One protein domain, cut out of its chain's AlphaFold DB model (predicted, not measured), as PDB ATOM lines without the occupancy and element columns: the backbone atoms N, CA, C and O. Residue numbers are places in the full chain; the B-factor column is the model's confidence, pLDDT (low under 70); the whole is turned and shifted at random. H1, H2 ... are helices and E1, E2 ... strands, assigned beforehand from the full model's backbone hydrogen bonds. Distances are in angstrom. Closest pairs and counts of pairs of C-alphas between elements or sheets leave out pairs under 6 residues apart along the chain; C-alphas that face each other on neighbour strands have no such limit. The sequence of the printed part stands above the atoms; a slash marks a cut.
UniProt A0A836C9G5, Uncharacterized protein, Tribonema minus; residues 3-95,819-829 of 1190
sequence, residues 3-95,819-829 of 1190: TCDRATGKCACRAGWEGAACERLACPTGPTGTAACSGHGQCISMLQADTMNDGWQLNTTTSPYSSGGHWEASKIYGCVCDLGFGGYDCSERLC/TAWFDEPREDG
ATOM      1  N   THR A   3     151.359 182.829 200.884       74.94
ATOM      2  CA  THR A   3     152.484 183.736 201.136       74.94
ATOM      3  C   THR A   3     152.454 184.213 202.581       74.94
ATOM      4  O   THR A   3     151.409 184.566 203.119       74.94
ATOM      5  N   CYS A   4     153.606 184.198 203.245       78.00
ATOM      6  CA  CYS A   4     153.722 184.765 204.581       78.00
ATOM      7  C   CYS A   4     153.926 186.276 204.457       78.00
ATOM      8  O   CYS A   4     154.935 186.717 203.901       78.00
ATOM      9  N   ASP A   5     152.992 187.055 204.996       75.94
ATOM     10  CA  ASP A   5     153.216 188.472 205.230       75.94
ATOM     11  C   ASP A   5     154.145 188.615 206.440       75.94
ATOM     12  O   ASP A   5     153.765 188.411 207.594       75.94
ATOM     13  N   ARG A   6     155.402 188.958 206.158       71.00
ATOM     14  CA  ARG A   6     156.450 189.095 207.173       71.00
ATOM     15  C   ARG A   6     156.237 190.299 208.095       71.00
ATOM     16  O   ARG A   6     156.826 190.307 209.171       71.00
ATOM     17  N   ALA A   7     155.420 191.284 207.714       72.00
ATOM     18  CA  ALA A   7     155.113 192.430 208.568       72.00
ATOM     19  C   ALA A   7     154.094 192.068 209.655       72.00
ATOM     20  O   ALA A   7     154.209 192.531 210.789       72.00
ATOM     21  N   THR A   8     153.113 191.223 209.326       80.94
ATOM     22  CA  THR A   8     152.052 190.813 210.262       80.94
ATOM     23  C   THR A   8     152.279 189.437 210.888       80.94
ATOM     24  O   THR A   8     151.619 189.098 211.869       80.94
ATOM     25  N   GLY A   9     153.187 188.630 210.333       80.25
ATOM     26  CA  GLY A   9     153.417 187.242 210.739       80.25
ATOM     27  C   GLY A   9     152.269 186.297 210.370       80.25
ATOM     28  O   GLY A   9     152.239 185.167 210.851       80.25
ATOM     29  N   LYS A  10     151.315 186.748 209.543       83.94
ATOM     30  CA  LYS A  10     150.154 185.964 209.106       83.94
ATOM     31  C   LYS A  10     150.360 185.430 207.693       83.94
ATOM     32  O   LYS A  10     150.990 186.073 206.853       83.94
ATOM     33  N   CYS A  11     149.808 184.254 207.416       83.94
ATOM     34  CA  CYS A  11     149.799 183.696 206.070       83.94
ATOM     35  C   CYS A  11     148.568 184.181 205.295       83.94
ATOM     36  O   CYS A  11     147.440 184.086 205.776       83.94
ATOM     37  N   ALA A  12     148.790 184.683 204.084       83.94
ATOM     38  CA  ALA A  12     147.755 184.926 203.092       83.94
ATOM     39  C   ALA A  12     147.586 183.658 202.246       83.94
ATOM     40  O   ALA A  12     148.457 183.298 201.443       83.94
ATOM     41  N   CYS A  13     146.482 182.949 202.466       81.56
ATOM     42  CA  CYS A  13     146.213 181.690 201.784       81.56
ATOM     43  C   CYS A  13     145.740 181.913 200.354       81.56
ATOM     44  O   CYS A  13     145.039 182.880 200.051       81.56
ATOM     45  N   ARG A  14     146.135 181.001 199.462       75.06
ATOM     46  CA  ARG A  14     145.547 180.946 198.123       75.06
ATOM     47  C   ARG A  14     144.103 180.467 198.205       75.06
ATOM     48  O   ARG A  14     143.737 179.767 199.145       75.06
ATOM     49  N   ALA A  15     143.312 180.808 197.190       76.94
ATOM     50  CA  ALA A  15     141.961 180.278 197.043       76.94
ATOM     51  C   ALA A  15     141.972 178.741 197.149       76.94
ATOM     52  O   ALA A  15     142.850 178.087 196.581       76.94
ATOM     53  N   GLY A  16     141.026 178.192 197.915       76.12
ATOM     54  CA  GLY A  16     140.938 176.758 198.212       76.12
ATOM     55  C   GLY A  16     141.812 176.271 199.375       76.12
ATOM     56  O   GLY A  16     141.785 175.084 199.676       76.12
ATOM     57  N   TRP A  17     142.565 177.146 200.053       81.44
ATOM     58  CA  TRP A  17     143.411 176.787 201.199       81.44
ATOM     59  C   TRP A  17     143.107 177.651 202.419       81.44
ATOM     60  O   TRP A  17     142.873 178.852 202.299       81.44
ATOM     61  N   GLU A  18     143.174 177.052 203.606       85.19
ATOM     62  CA  GLU A  18     142.931 177.738 204.875       85.19
ATOM     63  C   GLU A  18     143.788 177.166 206.019       85.19
ATOM     64  O   GLU A  18     144.612 176.267 205.834       85.19
ATOM     65  N   GLY A  19     143.577 177.701 207.222       84.19
ATOM     66  CA  GLY A  19     144.382 177.419 208.406       84.19
ATOM     67  C   GLY A  19     145.396 178.527 208.673       84.19
ATOM     68  O   GLY A  19     145.627 179.403 207.838       84.19
ATOM     69  N   ALA A  20     145.997 178.521 209.862       84.38
ATOM     70  CA  ALA A  20     146.916 179.584 210.275       84.38
ATOM     71  C   ALA A  20     148.181 179.646 209.397       84.38
ATOM     72  O   ALA A  20     148.792 180.706 209.260       84.38
ATOM     73  N   ALA A  21     148.551 178.520 208.784       82.88
ATOM     74  CA  ALA A  21     149.674 178.366 207.872       82.88
ATOM     75  C   ALA A  21     149.237 177.989 206.441       82.88
ATOM     76  O   ALA A  21     150.085 177.627 205.619       82.88
ATOM     77  N   CYS A  22     147.941 178.087 206.116       85.06
ATOM     78  CA  CYS A  22     147.383 177.613 204.846       85.06
ATOM     79  C   CYS A  22     147.713 176.133 204.596       85.06
ATOM     80  O   CYS A  22     148.159 175.743 203.506       85.06
ATOM     81  N   GLU A  23     147.636 175.351 205.674       81.56
ATOM     82  CA  GLU A  23     148.111 173.979 205.777       81.56
ATOM     83  C   GLU A  23     147.068 172.940 205.379       81.56
ATOM     84  O   GLU A  23     147.430 171.774 205.255       81.56
ATOM     85  N   ARG A  24     145.804 173.324 205.197       84.31
ATOM     86  CA  ARG A  24     144.730 172.407 204.810       84.31
ATOM     87  C   ARG A  24     143.913 172.962 203.653       84.31
ATOM     88  O   ARG A  24     143.856 174.179 203.455       84.31
ATOM     89  N   LEU A  25     143.294 172.057 202.902       84.19
ATOM     90  CA  LEU A  25     142.294 172.424 201.911       84.19
ATOM     91  C   LEU A  25     141.108 173.060 202.647       84.19
ATOM     92  O   LEU A  25     140.676 172.542 203.678       84.19
ATOM     93  N   ALA A  26     140.626 174.195 202.152       85.75
ATOM     94  CA  ALA A  26     139.406 174.790 202.674       85.75
ATOM     95  C   ALA A  26     138.215 173.908 202.311       85.75
ATOM     96  O   ALA A  26     138.179 173.339 201.218       85.75
ATOM     97  N   CYS A  27     137.242 173.813 203.215       86.94
ATOM     98  CA  CYS A  27     135.991 173.177 202.847       86.94
ATOM     99  C   CYS A  27     135.331 173.946 201.705       86.94
ATOM    100  O   CYS A  27     135.399 175.180 201.671       86.94
ATOM    101  N   PRO A  28     134.661 173.227 200.801       83.44
ATOM    102  CA  PRO A  28     133.849 173.845 199.779       83.44
ATOM    103  C   PRO A  28     132.873 174.883 200.346       83.44
ATOM    104  O   PRO A  28     132.308 174.720 201.434       83.44
ATOM    105  N   THR A  29     132.682 175.964 199.599       79.75
ATOM    106  CA  THR A  29     131.718 177.023 199.908       79.75
ATOM    107  C   THR A  29     130.764 177.168 198.738       79.75
ATOM    108  O   THR A  29     131.237 177.217 197.601       79.75
ATOM    109  N   GLY A  30     129.473 177.328 199.035       65.44
ATOM    110  CA  GLY A  30     128.412 177.572 198.058       65.44
ATOM    111  C   GLY A  30     128.692 178.697 197.058       65.44
ATOM    112  O   GLY A  30     129.579 179.524 197.288       65.44
ATOM    113  N   PRO A  31     127.863 178.844 196.006       56.00
ATOM    114  CA  PRO A  31     127.982 179.901 194.990       56.00
ATOM    115  C   PRO A  31     128.028 181.333 195.550       56.00
ATOM    116  O   PRO A  31     128.514 182.255 194.898       56.00
ATOM    117  N   THR A  32     127.517 181.537 196.766       57.47
ATOM    118  CA  THR A  32     127.530 182.821 197.481       57.47
ATOM    119  C   THR A  32     128.816 183.063 198.283       57.47
ATOM    120  O   THR A  32     128.998 184.163 198.797       57.47
ATOM    121  N   GLY A  33     129.702 182.066 198.404       59.31
ATOM    122  CA  GLY A  33     131.073 182.170 198.922       59.31
ATOM    123  C   GLY A  33     131.221 182.554 200.398       59.31
ATOM    124  O   GLY A  33     132.291 183.016 200.790       59.31
ATOM    125  N   THR A  34     130.170 182.436 201.217       63.75
ATOM    126  CA  THR A  34     130.133 183.062 202.558       63.75
ATOM    127  C   THR A  34     130.192 182.098 203.745       63.75
ATOM    128  O   THR A  34     130.601 182.527 204.823       63.75
ATOM    129  N   ALA A  35     129.853 180.815 203.581       79.31
ATOM    130  CA  ALA A  35     129.910 179.816 204.653       79.31
ATOM    131  C   ALA A  35     130.449 178.469 204.144       79.31
ATOM    132  O   ALA A  35     130.093 178.030 203.048       79.31
ATOM    133  N   ALA A  36     131.292 177.816 204.954       85.38
ATOM    134  CA  ALA A  36     131.731 176.444 204.704       85.38
ATOM    135  C   ALA A  36     130.513 175.517 204.631       85.38
ATOM    136  O   ALA A  36     129.572 175.670 205.415       85.38
ATOM    137  N   CYS A  37     130.525 174.592 203.672       87.31
ATOM    138  CA  CYS A  37     129.418 173.673 203.415       87.31
ATOM    139  C   CYS A  37     128.080 174.396 203.223       87.31
ATOM    140  O   CYS A  37     127.031 173.912 203.637       87.31
ATOM    141  N   SER A  38     128.136 175.617 202.677       85.56
ATOM    142  CA  SER A  38     126.978 176.474 202.399       85.56
ATOM    143  C   SER A  38     126.077 176.753 203.610       85.56
ATOM    144  O   SER A  38     124.957 177.227 203.444       85.56
ATOM    145  N   GLY A  39     126.557 176.485 204.831       86.12
ATOM    146  CA  GLY A  39     125.754 176.540 206.056       86.12
ATOM    147  C   GLY A  39     124.772 175.374 206.245       86.12
ATOM    148  O   GLY A  39     123.951 175.443 207.157       86.12
ATOM    149  N   HIS A  40     124.853 174.328 205.418       83.88
ATOM    150  CA  HIS A  40     123.982 173.144 205.415       83.88
ATOM    151  C   HIS A  40     124.779 171.838 205.549       83.88
ATOM    152  O   HIS A  40     124.421 170.806 204.981       83.88
ATOM    153  N   GLY A  41     125.904 171.890 206.258       84.00
ATOM    154  CA  GLY A  41     126.735 170.726 206.514       84.00
ATOM    155  C   GLY A  41     127.893 171.018 207.458       84.00
ATOM    156  O   GLY A  41     128.173 172.166 207.815       84.00
ATOM    157  N   GLN A  42     128.584 169.958 207.860       87.50
ATOM    158  CA  GLN A  42     129.765 170.015 208.707       87.50
ATOM    159  C   GLN A  42     131.036 169.869 207.876       87.50
ATOM    160  O   GLN A  42     131.220 168.898 207.147       87.50
ATOM    161  N   CYS A  43     131.935 170.837 208.031       87.94
ATOM    162  CA  CYS A  43     133.271 170.797 207.458       87.94
ATOM    163  C   CYS A  43     134.176 169.904 208.314       87.94
ATOM    164  O   CYS A  43     134.508 170.272 209.445       87.94
ATOM    165  N   ILE A  44     134.580 168.748 207.790       86.50
ATOM    166  CA  ILE A  44     135.395 167.771 208.521       86.50
ATOM    167  C   ILE A  44     136.566 167.275 207.672       86.50
ATOM    168  O   ILE A  44     136.525 167.287 206.443       86.50
ATOM    169  N   SER A  45     137.634 166.835 208.336       86.00
ATOM    170  CA  SER A  45     138.749 166.160 207.660       86.00
ATOM    171  C   SER A  45     138.404 164.711 207.324       86.00
ATOM    172  O   SER A  45     137.581 164.094 207.999       86.00
ATOM    173  N   MET A  46     139.088 164.135 206.334       77.62
ATOM    174  CA  MET A  46     138.955 162.710 205.990       77.62
ATOM    175  C   MET A  46     139.178 161.792 207.201       77.62
ATOM    176  O   MET A  46     138.449 160.825 207.391       77.62
ATOM    177  N   LEU A  47     140.138 162.127 208.069       78.06
ATOM    178  CA  LEU A  47     140.392 161.386 209.307       78.06
ATOM    179  C   LEU A  47     139.209 161.451 210.288       78.06
ATOM    180  O   LEU A  47     138.929 160.481 210.984       78.06
ATOM    181  N   GLN A  48     138.517 162.588 210.364       80.00
ATOM    182  CA  GLN A  48     137.323 162.724 211.201       80.00
ATOM    183  C   GLN A  48     136.141 161.955 210.603       80.00
ATOM    184  O   GLN A  48     135.469 161.238 211.344       80.00
ATOM    185  N   ALA A  49     135.945 162.045 209.284       74.50
ATOM    186  CA  ALA A  49     134.920 161.302 208.549       74.50
ATOM    187  C   ALA A  49     135.058 159.784 208.748       74.50
ATOM    188  O   ALA A  49     134.066 159.099 208.966       74.50
ATOM    189  N   ASP A  50     136.293 159.279 208.781       70.69
ATOM    190  CA  ASP A  50     136.619 157.867 209.014       70.69
ATOM    191  C   ASP A  50     136.107 157.327 210.366       70.69
ATOM    192  O   ASP A  50     135.779 156.149 210.500       70.69
ATOM    193  N   THR A  51     136.010 158.200 211.376       68.44
ATOM    194  CA  THR A  51     135.578 157.849 212.744       68.44
ATOM    195  C   THR A  51     134.098 158.116 213.024       68.44
ATOM    196  O   THR A  51     133.599 157.781 214.101       68.44
ATOM    197  N   MET A  52     133.393 158.736 212.080       67.94
ATOM    198  CA  MET A  52     131.988 159.107 212.203       67.94
ATOM    199  C   MET A  52     131.111 158.072 211.487       67.94
ATOM    200  O   MET A  52     131.456 157.581 210.418       67.94
ATOM    201  N   ASN A  53     129.967 157.725 212.083       66.12
ATOM    202  CA  ASN A  53     128.962 156.873 211.450       66.12
ATOM    203  C   ASN A  53     127.571 157.464 211.707       66.12
ATOM    204  O   ASN A  53     127.048 157.369 212.821       66.12
ATOM    205  N   ASP A  54     127.007 158.128 210.702       58.66
ATOM    206  CA  ASP A  54     125.673 158.730 210.744       58.66
ATOM    207  C   ASP A  54     124.595 157.816 210.128       58.66
ATOM    208  O   ASP A  54     123.401 158.121 210.199       58.66
ATOM    209  N   GLY A  55     125.002 156.670 209.568       54.59
ATOM    210  CA  GLY A  55     124.114 155.712 208.921       54.59
ATOM    211  C   GLY A  55     123.452 156.242 207.651       54.59
ATOM    212  O   GLY A  55     122.436 155.695 207.226       54.59
ATOM    213  N   TRP A  56     123.990 157.309 207.063       58.69
ATOM    214  CA  TRP A  56     123.476 157.962 205.867       58.69
ATOM    215  C   TRP A  56     124.612 158.299 204.888       58.69
ATOM    216  O   TRP A  56     124.716 157.634 203.860       58.69
ATOM    217  N   GLN A  57     125.446 159.297 205.205       56.38
ATOM    218  CA  GLN A  57     126.625 159.710 204.422       56.38
ATOM    219  C   GLN A  57     127.853 158.925 204.897       56.38
ATOM    220  O   GLN A  57     128.636 158.373 204.140       56.38
ATOM    221  N   LEU A  58     127.985 158.743 206.201       61.97
ATOM    222  CA  LEU A  58     129.107 158.065 206.819       61.97
ATOM    223  C   LEU A  58     128.617 156.743 207.402       61.97
ATOM    224  O   LEU A  58     127.966 156.705 208.442       61.97
ATOM    225  N   ASN A  59     128.905 155.634 206.720       57.12
ATOM    226  CA  ASN A  59     128.529 154.286 207.158       57.12
ATOM    227  C   ASN A  59     129.759 153.371 207.215       57.12
ATOM    228  O   ASN A  59     129.801 152.312 206.589       57.12
ATOM    229  N   THR A  60     130.784 153.796 207.955       56.03
ATOM    230  CA  THR A  60     132.032 153.039 208.083       56.03
ATOM    231  C   THR A  60     131.902 151.940 209.146       56.03
ATOM    232  O   THR A  60     131.347 152.136 210.236       56.03
ATOM    233  N   THR A  61     132.386 150.736 208.822       50.66
ATOM    234  CA  THR A  61     132.510 149.597 209.757       50.66
ATOM    235  C   THR A  61     133.954 149.314 210.165       50.66
ATOM    236  O   THR A  61     134.186 148.607 211.145       50.66
ATOM    237  N   THR A  62     134.913 149.886 209.440       54.12
ATOM    238  CA  THR A  62     136.353 149.864 209.702       54.12
ATOM    239  C   THR A  62     136.904 151.269 209.461       54.12
ATOM    240  O   THR A  62     136.309 152.044 208.718       54.12
ATOM    241  N   SER A  63     138.005 151.614 210.132       58.00
ATOM    242  CA  SER A  63     138.599 152.956 210.110       58.00
ATOM    243  C   SER A  63     139.988 152.888 209.455       58.00
ATOM    244  O   SER A  63     141.005 152.841 210.157       58.00
ATOM    245  N   PRO A  64     140.063 152.760 208.113       57.66
ATOM    246  CA  PRO A  64     141.320 152.616 207.382       57.66
ATOM    247  C   PRO A  64     142.323 153.746 207.665       57.66
ATOM    248  O   PRO A  64     143.517 153.467 207.779       57.66
ATOM    249  N   TYR A  65     141.869 154.989 207.866       61.34
ATOM    250  CA  TYR A  65     142.750 156.144 208.079       61.34
ATOM    251  C   TYR A  65     143.240 156.303 209.524       61.34
ATOM    252  O   TYR A  65     144.289 156.909 209.740       61.34
ATOM    253  N   SER A  66     142.546 155.740 210.518       57.75
ATOM    254  CA  SER A  66     143.023 155.759 211.914       57.75
ATOM    255  C   SER A  66     144.149 154.755 212.196       57.75
ATOM    256  O   SER A  66     144.831 154.869 213.215       57.75
ATOM    257  N   SER A  67     144.369 153.788 211.297       53.56
ATOM    258  CA  SER A  67     145.312 152.677 211.496       53.56
ATOM    259  C   SER A  67     146.704 152.867 210.866       53.56
ATOM    260  O   SER A  67     147.611 152.080 211.145       53.56
ATOM    261  N   GLY A  68     146.925 153.930 210.082       55.78
ATOM    262  CA  GLY A  68     148.196 154.209 209.402       55.78
ATOM    263  C   GLY A  68     148.420 155.709 209.198       55.78
ATOM    264  O   GLY A  68     147.469 156.444 208.981       55.78
ATOM    265  N   GLY A  69     149.668 156.182 209.305       57.78
ATOM    266  CA  GLY A  69     150.065 157.604 209.305       57.78
ATOM    267  C   GLY A  69     149.871 158.371 207.985       57.78
ATOM    268  O   GLY A  69     150.814 158.988 207.492       57.78
ATOM    269  N   HIS A  70     148.661 158.344 207.433       67.06
ATOM    270  CA  HIS A  70     148.218 159.054 206.237       67.06
ATOM    271  C   HIS A  70     148.139 160.555 206.516       67.06
ATOM    272  O   HIS A  70     147.160 161.062 207.073       67.06
ATOM    273  N   TRP A  71     149.204 161.280 206.173       70.06
ATOM    274  CA  TRP A  71     149.300 162.717 206.415       70.06
ATOM    275  C   TRP A  71     148.168 163.472 205.703       70.06
ATOM    276  O   TRP A  71     147.603 164.402 206.279       70.06
ATOM    277  N   GLU A  72     147.784 163.024 204.507       74.81
ATOM    278  CA  GLU A  72     146.735 163.565 203.648       74.81
ATOM    279  C   GLU A  72     145.352 163.566 204.317       74.81
ATOM    280  O   GLU A  72     144.603 164.537 204.186       74.81
ATOM    281  N   ALA A  73     145.049 162.550 205.134       72.88
ATOM    282  CA  ALA A  73     143.749 162.402 205.789       72.88
ATOM    283  C   ALA A  73     143.451 163.535 206.790       72.88
ATOM    284  O   ALA A  73     142.296 163.850 207.069       72.88
ATOM    285  N   SER A  74     144.499 164.185 207.309       78.12
ATOM    286  CA  SER A  74     144.399 165.338 208.217       78.12
ATOM    287  C   SER A  74     144.444 166.701 207.509       78.12
ATOM    288  O   SER A  74     144.338 167.743 208.164       78.12
ATOM    289  N   LYS A  75     144.656 166.715 206.186       81.56
ATOM    290  CA  LYS A  75     144.891 167.920 205.370       81.56
ATOM    291  C   LYS A  75     143.797 168.166 204.336       81.56
ATOM    292  O   LYS A  75     143.609 169.313 203.935       81.56
ATOM    293  N   ILE A  76     143.083 167.118 203.930       83.19
ATOM    294  CA  ILE A  76     141.948 167.182 203.009       83.19
ATOM    295  C   ILE A  76     140.657 167.265 203.822       83.19
ATOM    296  O   ILE A  76     140.396 166.414 204.675       83.19
ATOM    297  N   TYR A  77     139.877 168.307 203.553       86.56
ATOM    298  CA  TYR A  77     138.606 168.580 204.209       86.56
ATOM    299  C   TYR A  77     137.493 168.604 203.171       86.56
ATOM    300  O   TYR A  77     137.707 169.001 202.025       86.56
ATOM    301  N   GLY A  78     136.313 168.186 203.599       84.94
ATOM    302  CA  GLY A  78     135.106 168.180 202.793       84.94
ATOM    303  C   GLY A  78     133.877 168.378 203.661       84.94
ATOM    304  O   GLY A  78     133.966 168.537 204.883       84.94
ATOM    305  N   CYS A  79     132.730 168.407 202.999       86.56
ATOM    306  CA  CYS A  79     131.457 168.694 203.626       86.56
ATOM    307  C   CYS A  79     130.625 167.429 203.792       86.56
ATOM    308  O   CYS A  79     130.417 166.694 202.833       86.56
ATOM    309  N   VAL A  80     130.134 167.210 205.010       83.00
ATOM    310  CA  VAL A  80     129.084 166.231 205.310       83.00
ATOM    311  C   VAL A  80     127.782 166.996 205.443       83.00
ATOM    312  O   VAL A  80     127.643 167.824 206.343       83.00
ATOM    313  N   CYS A  81     126.861 166.778 204.516       80.56
ATOM    314  CA  CYS A  81     125.657 167.582 204.384       80.56
ATOM    315  C   CYS A  81     124.569 167.178 205.369       80.56
ATOM    316  O   CYS A  81     124.357 166.002 205.662       80.56
ATOM    317  N   ASP A  82     123.835 168.182 205.834       77.19
ATOM    318  CA  ASP A  82     122.642 167.990 206.637       77.19
ATOM    319  C   ASP A  82     121.558 167.258 205.827       77.19
ATOM    320  O   ASP A  82     121.523 167.273 204.594       77.19
ATOM    321  N   LEU A  83     120.626 166.613 206.530       67.69
ATOM    322  CA  LEU A  83     119.553 165.843 205.905       67.69
ATOM    323  C   LEU A  83     118.724 166.712 204.939       67.69
ATOM    324  O   LEU A  83     118.215 167.768 205.314       67.69
ATOM    325  N   GLY A  84     118.570 166.240 203.698       64.56
ATOM    326  CA  GLY A  84     117.891 166.974 202.622       64.56
ATOM    327  C   GLY A  84     118.800 167.905 201.809       64.56
ATOM    328  O   GLY A  84     118.327 168.513 200.852       64.56
ATOM    329  N   PHE A  85     120.090 167.980 202.138       70.19
ATOM    330  CA  PHE A  85     121.110 168.703 201.382       70.19
ATOM    331  C   PHE A  85     122.195 167.741 200.879       70.19
ATOM    332  O   PHE A  85     122.432 166.683 201.462       70.19
ATOM    333  N   GLY A  86     122.812 168.084 199.756       73.31
ATOM    334  CA  GLY A  86     123.788 167.278 199.036       73.31
ATOM    335  C   GLY A  86     124.665 168.142 198.132       73.31
ATOM    336  O   GLY A  86     124.654 169.370 198.221       73.31
ATOM    337  N   GLY A  87     125.445 167.493 197.273       73.12
ATOM    338  CA  GLY A  87     126.502 168.155 196.509       73.12
ATOM    339  C   GLY A  87     127.776 168.353 197.337       73.12
ATOM    340  O   GLY A  87     127.784 168.190 198.557       73.12
ATOM    341  N   TYR A  88     128.878 168.692 196.666       77.81
ATOM    342  CA  TYR A  88     130.207 168.742 197.291       77.81
ATOM    343  C   TYR A  88     130.355 169.809 198.389       77.81
ATOM    344  O   TYR A  88     131.215 169.698 199.263       77.81
ATOM    345  N   ASP A  89     129.519 170.844 198.343       81.56
ATOM    346  CA  ASP A  89     129.501 171.982 199.258       81.56
ATOM    347  C   ASP A  89     128.179 172.124 200.019       81.56
ATOM    348  O   ASP A  89     127.940 173.168 200.630       81.56
ATOM    349  N   CYS A  90     127.313 171.109 199.962       83.62
ATOM    350  CA  CYS A  90     125.984 171.100 200.576       83.62
ATOM    351  C   CYS A  90     125.057 172.243 200.138       83.62
ATOM    352  O   CYS A  90     124.088 172.561 200.831       83.62
ATOM    353  N   SER A  91     125.340 172.896 199.006       79.94
ATOM    354  CA  SER A  91     124.469 173.936 198.453       79.94
ATOM    355  C   SER A  91     123.251 173.362 197.731       79.94
ATOM    356  O   SER A  91     122.247 174.061 197.564       79.94
ATOM    357  N   GLU A  92     123.311 172.095 197.321       73.44
ATOM    358  CA  GLU A  92     122.242 171.447 196.578       73.44
ATOM    359  C   GLU A  92     121.221 170.858 197.544       73.44
ATOM    360  O   GLU A  92     121.556 170.215 198.536       73.44
ATOM    361  N   ARG A  93     119.937 171.058 197.259       67.94
ATOM    362  CA  ARG A  93     118.874 170.374 197.992       67.94
ATOM    363  C   ARG A  93     118.593 169.043 197.311       67.94
ATOM    364  O   ARG A  93     118.287 169.018 196.122       67.94
ATOM    365  N   LEU A  94     118.665 167.959 198.073       62.56
ATOM    366  CA  LEU A  94     118.335 166.623 197.590       62.56
ATOM    367  C   LEU A  94     116.825 166.500 197.406       62.56
ATOM    368  O   LEU A  94     116.056 166.863 198.298       62.56
ATOM    369  N   CYS A  95     116.404 165.944 196.272       60.44
ATOM    370  CA  CYS A  95     114.996 165.671 196.030       60.44
ATOM    371  C   CYS A  95     114.473 164.505 196.883       60.44
ATOM    372  O   CYS A  95     115.195 163.572 197.265       60.44
ATOM    373  N   THR A 819     138.108 160.166 190.136       71.19
ATOM    374  CA  THR A 819     138.313 159.802 191.545       71.19
ATOM    375  C   THR A 819     138.054 161.038 192.427       71.19
ATOM    376  O   THR A 819     138.573 162.113 192.125       71.19
ATOM    377  N   ALA A 820     137.271 160.932 193.492       71.69
ATOM    378  CA  ALA A 820     136.903 162.089 194.311       71.69
ATOM    379  C   ALA A 820     138.092 162.707 195.078       71.69
ATOM    380  O   ALA A 820     139.060 162.011 195.398       71.69
ATOM    381  N   TRP A 821     138.050 164.012 195.370       74.94
ATOM    382  CA  TRP A 821     138.995 164.671 196.291       74.94
ATOM    383  C   TRP A 821     138.679 164.353 197.749       74.94
ATOM    384  O   TRP A 821     139.592 164.114 198.532       74.94
ATOM    385  N   PHE A 822     137.392 164.297 198.074       75.69
ATOM    386  CA  PHE A 822     136.844 163.891 199.360       75.69
ATOM    387  C   PHE A 822     135.651 162.973 199.082       75.69
ATOM    388  O   PHE A 822     134.803 163.305 198.250       75.69
ATOM    389  N   ASP A 823     135.614 161.805 199.711       66.06
ATOM    390  CA  ASP A 823     134.534 160.829 199.544       66.06
ATOM    391  C   ASP A 823     134.429 159.931 200.769       66.06
ATOM    392  O   ASP A 823     135.395 159.728 201.504       66.06
ATOM    393  N   GLU A 824     133.242 159.385 200.967       58.06
ATOM    394  CA  GLU A 824     132.901 158.526 202.087       58.06
ATOM    395  C   GLU A 824     133.576 157.149 201.907       58.06
ATOM    396  O   GLU A 824     133.493 156.561 200.823       58.06
ATOM    397  N   PRO A 825     134.233 156.576 202.930       52.44
ATOM    398  CA  PRO A 825     134.744 155.209 202.850       52.44
ATOM    399  C   PRO A 825     133.566 154.222 202.823       52.44
ATOM    400  O   PRO A 825     132.803 154.138 203.785       52.44
ATOM    401  N   ARG A 826     133.391 153.481 201.720       50.22
ATOM    402  CA  ARG A 826     132.230 152.579 201.538       50.22
ATOM    403  C   ARG A 826     132.529 151.117 201.853       50.22
ATOM    404  O   ARG A 826     131.621 150.386 202.239       50.22
ATOM    405  N   GLU A 827     133.781 150.692 201.686       49.75
ATOM    406  CA  GLU A 827     134.236 149.310 201.878       49.75
ATOM    407  C   GLU A 827     135.670 149.286 202.442       49.75
ATOM    408  O   GLU A 827     136.406 150.276 202.362       49.75
ATOM    409  N   ASP A 828     136.083 148.145 203.004       45.56
ATOM    410  CA  ASP A 828     137.401 147.971 203.623       45.56
ATOM    411  C   ASP A 828     138.538 148.326 202.644       45.56
ATOM    412  O   ASP A 828     138.703 147.714 201.588       45.56
ATOM    413  N   GLY A 829     139.345 149.328 203.005       47.78
ATOM    414  CA  GLY A 829     140.524 149.743 202.236       47.78
ATOM    415  C   GLY A 829     140.241 150.526 200.947       47.78
ATOM    416  O   GLY A 829     141.194 150.806 200.221       47.78
TER     417      GLY A 829
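AT A GLANCE: This is residues 3 to 95 and 819 to 829 of the 1190 residues of an uncharacterized protein of Tribonema minus (UniProt A0A836C9G5). What shape is this? Little regular structure: a mostly looped chain, with the small hairpin E1 and E2 at one end and the strand pair E3 and E4 near the middle, H1 and H2 close by. What builds it? The 104 printed residues, 27 in named elements, run E1 E2 E3 H1 H2 E4, mixed class, both two-stranded sheets antiparallel. How compact? Only just compact, close to loose: radius of gyration of the C-alphas 15.2 A, spans 48 by 36 by 21 A.

HOW THE PARTS SIT: How do strands pair? In the hairpin of E1, residues 3 to 5, and E2, residues 10 to 13, N 5 and O 10 are 2.9 A apart. Antiparallel E3, residues 41 to 45, and E4, residues 77 to 81, have N 42 and O 80 at 2.8 A. E1 and E3 are apart. And the helices? H1, residues 46 to 51, and H2, residues 71 to 74, touch; their closest C-alphas, Met 46 and Ala 73, are 4.8 A apart. H1 has 1 of 2 O i to N i+4 pairs within hydrogen-bond range; H2 is too short for one.

IN THESE COORDINATES: Where does E1 begin? C-alpha 3 is at (152.484, 183.736, 201.136). Where does E4 end? C-alpha 81 is at (125.657, 167.582, 204.384), 13.0 A from C-alpha 77.

THE WHOLE: Is there a cut? Residues 96 to 818 are not printed; C-alphas 95 and 819 are 24.5 A apart. Which links are long? E2 to E3 and H1 to H2. Where is confidence low? In 37 residues pLDDT is under 70, among them residues 51 to 70.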